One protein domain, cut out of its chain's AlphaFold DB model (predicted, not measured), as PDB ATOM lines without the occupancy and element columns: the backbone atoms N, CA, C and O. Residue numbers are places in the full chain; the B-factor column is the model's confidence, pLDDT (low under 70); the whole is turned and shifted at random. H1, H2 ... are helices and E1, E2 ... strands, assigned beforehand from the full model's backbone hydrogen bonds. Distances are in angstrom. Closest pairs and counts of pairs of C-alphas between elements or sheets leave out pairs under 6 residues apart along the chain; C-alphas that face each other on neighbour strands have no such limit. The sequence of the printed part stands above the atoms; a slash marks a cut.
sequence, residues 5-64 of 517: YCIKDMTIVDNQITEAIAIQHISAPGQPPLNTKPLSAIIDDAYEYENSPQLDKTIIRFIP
ATOM      1  N   TYR A   5      30.310  15.125 181.635       94.12
ATOM      2  CA  TYR A   5      30.473  15.461 183.044       94.12
ATOM      3  C   TYR A   5      30.157  14.244 183.905       94.12
ATOM      4  O   TYR A   5      29.241  13.491 183.575       94.12
ATOM      5  N   CYS A   6      30.858  14.104 185.022       95.06
ATOM      6  CA  CYS A   6      30.476  13.210 186.107       95.06
ATOM      7  C   CYS A   6      30.564  13.938 187.452       95.06
ATOM      8  O   CYS A   6      31.419  14.804 187.649       95.06
ATOM      9  N   ILE A   7      29.652  13.619 188.372       95.94
ATOM     10  CA  ILE A   7      29.744  14.090 189.757       95.94
ATOM     11  C   ILE A   7      30.837  13.289 190.465       95.94
ATOM     12  O   ILE A   7      30.958  12.091 190.241       95.94
ATOM     13  N   LYS A   8      31.653  13.934 191.298       96.00
ATOM     14  CA  LYS A   8      32.813  13.303 191.937       96.00
ATOM     15  C   LYS A   8      32.782  13.363 193.456       96.00
ATOM     16  O   LYS A   8      33.175  12.395 194.094       96.00
ATOM     17  N   ASP A   9      32.335  14.478 194.025       95.81
ATOM     18  CA  ASP A   9      32.288  14.651 195.478       95.81
ATOM     19  C   ASP A   9      31.212  15.663 195.881       95.81
ATOM     20  O   ASP A   9      30.812  16.506 195.071       95.81
ATOM     21  N   MET A  10      30.730  15.584 197.120       95.88
ATOM     22  CA  MET A  10      29.712  16.481 197.666       95.88
ATOM     23  C   MET A  10      29.936  16.722 199.156       95.88
ATOM     24  O   MET A  10      30.123  15.790 199.932       95.88
ATOM     25  N   THR A  11      29.842  17.983 199.577       96.38
ATOM     26  CA  THR A  11      29.895  18.341 201.001       96.38
ATOM     27  C   THR A  11      28.486  18.533 201.539       96.38
ATOM     28  O   THR A  11      27.723  19.347 201.010       96.38
ATOM     29  N   ILE A  12      28.158  17.815 202.613       96.06
ATOM     30  CA  ILE A  12      26.874  17.921 203.309       96.06
ATOM     31  C   ILE A  12      27.100  18.531 204.693       96.06
ATOM     32  O   ILE A  12      27.879  18.004 205.486       96.06
ATOM     33  N   VAL A  13      26.403  19.627 204.987       95.50
ATOM     34  CA  VAL A  13      26.395  20.304 206.293       95.50
ATOM     35  C   VAL A  13      24.943  20.578 206.657       95.50
ATOM     36  O   VAL A  13      24.190  21.040 205.806       95.50
ATOM     37  N   ASP A  14      24.536  20.257 207.887       94.56
ATOM     38  CA  ASP A  14      23.171  20.481 208.389       94.56
ATOM     39  C   ASP A  14      22.075  19.989 207.420       94.56
ATOM     40  O   ASP A  14      21.157  20.724 207.064       94.56
ATOM     41  N   ASN A  15      22.207  18.736 206.958       96.12
ATOM     42  CA  ASN A  15      21.322  18.082 205.979       96.12
ATOM     43  C   ASN A  15      21.221  18.790 204.616       96.12
ATOM     44  O   ASN A  15      20.293  18.533 203.852       96.12
ATOM     45  N   GLN A  16      22.161  19.659 204.263       96.69
ATOM     46  CA  GLN A  16      22.171  20.341 202.975       96.69
ATOM     47  C   GLN A  16      23.461  20.052 202.232       96.69
ATOM     48  O   GLN A  16      24.555  20.140 202.787       96.69
ATOM     49  N   ILE A  17      23.339  19.755 200.942       96.75
ATOM     50  CA  ILE A  17      24.477  19.812 200.032       96.75
ATOM     51  C   ILE A  17      24.877  21.284 199.942       96.75
ATOM     52  O   ILE A  17      24.085  22.105 199.485       96.75
ATOM     53  N   THR A  18      26.085  21.622 200.376       96.00
ATOM     54  CA  THR A  18      26.626  22.996 200.355       96.00
ATOM     55  C   THR A  18      27.666  23.191 199.258       96.00
ATOM     56  O   THR A  18      27.945  24.315 198.847       96.00
ATOM     57  N   GLU A  19      28.198  22.088 198.742       96.56
ATOM     58  CA  GLU A  19      29.177  22.064 197.669       96.56
ATOM     59  C   GLU A  19      29.050  20.767 196.869       96.56
ATOM     60  O   GLU A  19      28.774  19.706 197.433       96.56
ATOM     61  N   ALA A  20      29.308  20.854 195.566       96.69
ATOM     62  CA  ALA A  20      29.454  19.703 194.686       96.69
ATOM     63  C   ALA A  20      30.696  19.865 193.799       96.69
ATOM     64  O   ALA A  20      30.962  20.952 193.285       96.69
ATOM     65  N   ILE A  21      31.437  18.784 193.587       97.44
ATOM     66  CA  ILE A  21      32.582  18.718 192.678       97.44
ATOM     67  C   ILE A  21      32.203  17.810 191.517       97.44
ATOM     68  O   ILE A  21      31.799  16.670 191.730       97.44
ATOM     69  N   ALA A  22      32.363  18.301 190.293       97.38
ATOM     70  CA  ALA A  22      32.228  17.513 189.077       97.38
ATOM     71  C   ALA A  22      33.523  17.537 188.269       97.38
ATOM     72  O   ALA A  22      34.305  18.489 188.335       97.38
ATOM     73  N   ILE A  23      33.714  16.510 187.455       98.06
ATOM     74  CA  ILE A  23      34.779  16.445 186.461       98.06
ATOM     75  C   ILE A  23      34.124  16.644 185.103       98.06
ATOM     76  O   ILE A  23      33.229  15.893 184.724       98.06
ATOM     77  N   GLN A  24      34.543  17.678 184.379       97.88
ATOM     78  CA  GLN A  24      34.284  17.787 182.950       97.88
ATOM     79  C   GLN A  24      35.420  17.097 182.206       97.88
ATOM     80  O   GLN A  24      36.581  17.400 182.468       97.88
ATOM     81  N   HIS A  25      35.104  16.253 181.229       96.94
ATOM     82  CA  HIS A  25      36.104  15.610 180.379       96.94
ATOM     83  C   HIS A  25      35.811  15.790 178.890       96.94
ATOM     84  O   HIS A  25      34.660  15.827 178.437       96.94
ATOM     85  N   ILE A  26      36.893  15.901 178.122       96.94
ATOM     86  CA  ILE A  26      36.925  15.913 176.657       96.94
ATOM     87  C   ILE A  26      38.034  14.977 176.170       96.94
ATOM     88  O   ILE A  26      38.924  14.609 176.930       96.94
ATOM     89  N   SER A  27      38.007  14.606 174.891       96.44
ATOM     90  CA  SER A  27      39.139  13.912 174.270       96.44
ATOM     91  C   SER A  27      40.411  14.757 174.378       96.44
ATOM     92  O   SER A  27      40.386  15.934 174.011       96.44
ATOM     93  N   ALA A  28      41.513  14.152 174.826       96.75
ATOM     94  CA  ALA A  28      42.822  14.802 174.848       96.75
ATOM     95  C   ALA A  28      43.280  15.195 173.419       96.75
ATOM     96  O   ALA A  28      42.829  14.597 172.432       96.75
ATOM     97  N   PRO A  29      44.182  16.181 173.258       95.44
ATOM     98  CA  PRO A  29      44.670  16.611 171.953       95.44
ATOM     99  C   PRO A  29      45.208  15.447 171.111       95.44
ATOM    100  O   PRO A  29      46.057  14.675 171.549       95.44
ATOM    101  N   GLY A  30      44.708  15.319 169.880       95.19
ATOM    102  CA  GLY A  30      45.086  14.238 168.962       95.19
ATOM    103  C   GLY A  30      44.353  12.908 169.182       95.19
ATOM    104  O   GLY A  30      44.514  12.002 168.367       95.19
ATOM    105  N   GLN A  31      43.519  12.789 170.220       95.88
ATOM    106  CA  GLN A  31      42.665  11.621 170.439       95.88
ATOM    107  C   GLN A  31      41.352  11.715 169.650       95.88
ATOM    108  O   GLN A  31      40.874  12.815 169.347       95.88
ATOM    109  N   PRO A  32      40.733  10.572 169.307       94.19
ATOM    110  CA  PRO A  32      39.452  10.575 168.617       94.19
ATOM    111  C   PRO A  32      38.320  11.091 169.531       94.19
ATOM    112  O   PRO A  32      38.466  11.098 170.756       94.19
ATOM    113  N   PRO A  33      37.164  11.507 168.973       93.12
ATOM    114  CA  PRO A  33      36.030  12.003 169.761       93.12
ATOM    115  C   PRO A  33      35.547  11.001 170.821       93.12
ATOM    116  O   PRO A  33      35.594   9.797 170.573       93.12
ATOM    117  N   LEU A  34      34.985  11.482 171.939       92.00
ATOM    118  CA  LEU A  34      34.501  10.642 173.055       92.00
ATOM    119  C   LEU A  34      33.572   9.494 172.622       92.00
ATOM    120  O   LEU A  34      33.641   8.405 173.169       92.00
ATOM    121  N   ASN A  35      32.766   9.689 171.574       93.56
ATOM    122  CA  ASN A  35      31.845   8.669 171.052       93.56
ATOM    123  C   ASN A  35      32.535   7.606 170.164       93.56
ATOM    124  O   ASN A  35      31.884   6.967 169.332       93.56
ATOM    125  N   THR A  36      33.861   7.477 170.247       95.75
ATOM    126  CA  THR A  36      34.631   6.520 169.442       95.75
ATOM    127  C   THR A  36      34.725   5.164 170.115       95.75
ATOM    128  O   THR A  36      34.526   4.142 169.459       95.75
ATOM    129  N   LYS A  37      35.012   5.155 171.418       95.94
ATOM    130  CA  LYS A  37      35.077   3.930 172.214       95.94
ATOM    131  C   LYS A  37      33.773   3.746 173.000       95.94
ATOM    132  O   LYS A  37      33.113   4.748 173.281       95.94
ATOM    133  N   PRO A  38      33.401   2.500 173.331       96.94
ATOM    134  CA  PRO A  38      32.271   2.233 174.215       96.94
ATOM    135  C   PRO A  38      32.462   2.847 175.611       96.94
ATOM    136  O   PRO A  38      33.587   3.173 176.003       96.94
ATOM    137  N   LEU A  39      31.370   2.982 176.367       96.38
ATOM    138  CA  LEU A  39      31.376   3.607 177.692       96.38
ATOM    139  C   LEU A  39      32.291   2.853 178.663       96.38
ATOM    140  O   LEU A  39      33.038   3.490 179.407       96.38
ATOM    141  N   SER A  40      32.293   1.518 178.615       97.88
ATOM    142  CA  SER A  40      33.142   0.684 179.478       97.88
ATOM    143  C   SER A  40      34.644   0.976 179.334       97.88
ATOM    144  O   SER A  40      35.404   0.799 180.279       97.88
ATOM    145  N   ALA A  41      35.081   1.478 178.176       97.06
ATOM    146  CA  ALA A  41      36.484   1.795 177.911       97.06
ATOM    147  C   ALA A  41      36.917   3.177 178.433       97.06
ATOM    148  O   ALA A  41      38.105   3.502 178.377       97.06
ATOM    149  N   ILE A  42      35.963   4.008 178.864       95.25
ATOM    150  CA  ILE A  42      36.189   5.412 179.235       95.25
ATOM    151  C   ILE A  42      35.761   5.682 180.681       95.25
ATOM    152  O   ILE A  42      36.360   6.534 181.328       95.25
ATOM    153  N   ILE A  43      34.740   4.984 181.189       95.81
ATOM    154  CA  ILE A  43      34.058   5.355 182.434       95.81
ATOM    155  C   ILE A  43      35.003   5.450 183.633       95.81
ATOM    156  O   ILE A  43      34.974   6.472 184.306       95.81
ATOM    157  N   ASP A  44      35.890   4.477 183.854       96.00
ATOM    158  CA  ASP A  44      36.821   4.519 184.992       96.00
ATOM    159  C   ASP A  44      37.745   5.744 184.915       96.00
ATOM    160  O   ASP A  44      37.881   6.479 185.889       96.00
ATOM    161  N   ASP A  45      38.315   6.010 183.734       97.06
ATOM    162  CA  ASP A  45      39.175   7.170 183.485       97.06
ATOM    163  C   ASP A  45      38.406   8.488 183.682       97.06
ATOM    164  O   ASP A  45      38.921   9.424 184.284       97.06
ATOM    165  N   ALA A  46      37.143   8.561 183.252       96.56
ATOM    166  CA  ALA A  46      36.322   9.765 183.389       96.56
ATOM    167  C   ALA A  46      36.142  10.226 184.849       96.56
ATOM    168  O   ALA A  46      35.969  11.420 185.078       96.56
ATOM    169  N   TYR A  47      36.215   9.314 185.826       96.88
ATOM    170  CA  TYR A  47      36.116   9.635 187.256       96.88
ATOM    171  C   TYR A  47      37.461   9.935 187.936       96.88
ATOM    172  O   TYR A  47      37.463  10.289 189.118       96.88
ATOM    173  N   GLU A  48      38.594   9.801 187.250       96.62
ATOM    174  CA  GLU A  48      39.903  10.157 187.817       96.62
ATOM    175  C   GLU A  48      40.151  11.669 187.705       96.62
ATOM    176  O   GLU A  48      39.835  12.276 186.679       96.62
ATOM    177  N   TYR A  49      40.729  12.276 188.747       96.50
ATOM    178  CA  TYR A  49      40.967  13.724 188.808       96.50
ATOM    179  C   TYR A  49      42.001  14.193 187.776       96.50
ATOM    180  O   TYR A  49      41.884  15.284 187.215       96.50
ATOM    181  N   GLU A  50      43.025  13.382 187.535       97.19
ATOM    182  CA  GLU A  50      44.158  13.706 186.681       97.19
ATOM    183  C   GLU A  50      43.824  13.512 185.200       97.19
ATOM    184  O   GLU A  50      43.126  12.572 184.818       97.19
ATOM    185  N   ASN A  51      44.392  14.354 184.332       98.12
ATOM    186  CA  ASN A  51      44.376  14.102 182.890       98.12
ATOM    187  C   ASN A  51      45.002  12.740 182.570       98.12
ATOM    188  O   ASN A  51      45.935  12.288 183.237       98.12
ATOM    189  N   SER A  52      44.536  12.125 181.490       97.62
ATOM    190  CA  SER A  52      45.058  10.857 180.988       97.62
ATOM    191  C   SER A  52      45.526  11.004 179.537       97.62
ATOM    192  O   SER A  52      45.229  12.002 178.880       97.62
ATOM    193  N   PRO A  53      46.208   9.995 178.964       96.81
ATOM    194  CA  PRO A  53      46.498   9.982 177.530       96.81
ATOM    195  C   PRO A  53      45.245  10.042 176.637       96.81
ATOM    196  O   PRO A  53      45.367  10.329 175.446       96.81
ATOM    197  N   GLN A  54      44.063   9.722 177.181       95.81
ATOM    198  CA  GLN A  54      42.788   9.706 176.461       95.81
ATOM    199  C   GLN A  54      41.949  10.963 176.709       95.81
ATOM    200  O   GLN A  54      41.260  11.411 175.789       95.81
ATOM    201  N   LEU A  55      41.987  11.510 177.928       97.50
ATOM    202  CA  LEU A  55      41.063  12.536 178.396       97.50
ATOM    203  C   LEU A  55      41.788  13.743 178.994       97.50
ATOM    204  O   LEU A  55      42.569  13.607 179.936       97.50
ATOM    205  N   ASP A  56      41.417  14.925 178.507       97.88
ATOM    206  CA  ASP A  56      41.682  16.194 179.183       97.88
ATOM    207  C   ASP A  56      40.496  16.518 180.092       97.88
ATOM    208  O   ASP A  56      39.333  16.443 179.673       97.88
ATOM    209  N   LYS A  57      40.787  16.881 181.340       98.00
ATOM    210  CA  LYS A  57      39.804  17.030 182.409       98.00
ATOM    211  C   LYS A  57      39.890  18.404 183.052       98.00
ATOM    212  O   LYS A  57      40.949  19.018 183.164       98.00
ATOM    213  N   THR A  58      38.738  18.914 183.458       98.25
ATOM    214  CA  THR A  58      38.593  20.173 184.187       98.25
ATOM    215  C   THR A  58      37.730  19.921 185.410       98.25
ATOM    216  O   THR A  58      36.592  19.471 185.294       98.25
ATOM    217  N   ILE A  59      38.275  20.228 186.584       98.12
ATOM    218  CA  ILE A  59      37.552  20.095 187.846       98.12
ATOM    219  C   ILE A  59      36.682  21.328 188.044       98.12
ATOM    220  O   ILE A  59      37.166  22.460 188.037       98.12
ATOM    221  N   ILE A  60      35.387  21.096 188.220       97.81
ATOM    222  CA  ILE A  60      34.384  22.132 188.426       97.81
ATOM    223  C   ILE A  60      33.876  22.016 189.854       97.81
ATOM    224  O   ILE A  60      33.344  20.987 190.258       97.81
ATOM    225  N   ARG A  61      34.016  23.106 190.606       97.00
ATOM    226  CA  ARG A  61      33.488  23.236 191.961       97.00
ATOM    227  C   ARG A  61      32.247  24.118 191.930       97.00
ATOM    228  O   ARG A  61      32.317  25.274 191.511       97.00
ATOM    229  N   PHE A  62      31.127  23.577 192.380       96.50
ATOM    230  CA  PHE A  62      29.868  24.289 192.509       96.50
ATOM    231  C   PHE A  62      29.653  24.707 193.959       96.50
ATOM    232  O   PHE A  62      29.653  23.870 194.859       96.50
ATOM    233  N   ILE A  63      29.458  26.009 194.160       94.75
ATOM    234  CA  ILE A  63      29.149  26.630 195.450       94.75
ATOM    235  C   ILE A  63      28.006  27.622 195.195       94.75
ATOM    236  O   ILE A  63      28.079  28.374 194.210       94.75
ATOM    237  N   PRO A  64      26.955  27.653 196.029       91.25
ATOM    238  CA  PRO A  64      25.884  28.625 195.875       91.25
ATOM    239  C   PRO A  64      26.406  30.062 196.044       91.25
ATOM    240  O   PRO A  64      27.278  30.345 196.865       91.25
TER     241      PRO A  64
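AT A GLANCE: This is residues 5 to 64 of the 517 residues of an uncharacterized protein of Planktothrix agardhii NIVA-CYA 126/8 (UniProt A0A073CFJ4). A narrow, twisted sheet of three antiparallel strands makes the long body, with the hairpin of E1 and E2 reaching past E3 at one end and a long winding loop, residues 28 to 42, at the other. That loop leads into one short helix, H1, which only grazes the sheet before the chain comes back as E3 along E2. The printed part has 60 residues, with the named elements E1, E2, H1 and E3 along the chain; the sheet's order is E1, E2, E3, and the class is mostly strand. The whole is loose, with a radius of gyration of the C-alphas of 13.7 A, and has the outline of a rod, spanning 44 by 20 by 15 A.

IN THESE COORDINATES: Start at C-alpha 5, at (30.473, 15.461, 183.044); from there strand E1, residues 5 to 13, runs 24.1 A to C-alpha 13 at (26.395, 20.304, 206.293). Next find E2, residues 16 to 27, the longest strand, 34.0 A from first to last C-alpha. Further along comes helix H1, residues 43 to 46, only 5.0 A long. Last, look for E3, residues 55 to 62, which runs 21.5 A and ends with C-alpha 62 at (29.868, 24.289, 192.509).

HOW THE PARTS SIT: Begin with the sheet, where E2 is the inner strand and E1 and E3 are the edge strands. E1 and E2 form a hairpin, antiparallel at 163 degrees; look for N 8 and O 21, 2.8 A apart and within hydrogen-bond range, and for N 13 and O 16 at 2.9 A. The C-alphas of Ile 7 and Ala 22 face each other at 4.3 A. E2 and E3 are antiparallel at 161 degrees, and here N 58 and O 24 are within hydrogen-bond range at 2.8 A, as are N 22 and O 60 at 2.9 A. The sheet is twisted, its C-alphas lying up to 4.3 A off its best plane. H1 is on the sheet but only grazes it, with residues 43 to 46; the closest C-alphas of H1 and E2 are those of Ala 46 and His 25, 6.6 A apart. H1 is too short for any O i to N i+4 pair inside it; its one O i to N i+3 pair is within hydrogen-bond range.

THE WHOLE: The two C-alphas farthest apart, those of Asp 14 and Gly 30, are 45.5 A from each other. The link from E1 to E2 is tight, the one from H1 to E3 is short, and the one from E2 to H1 is long, with 15 residues. The printed part has no cut; its mean pLDDT is 96.2, and no printed residue is under 70.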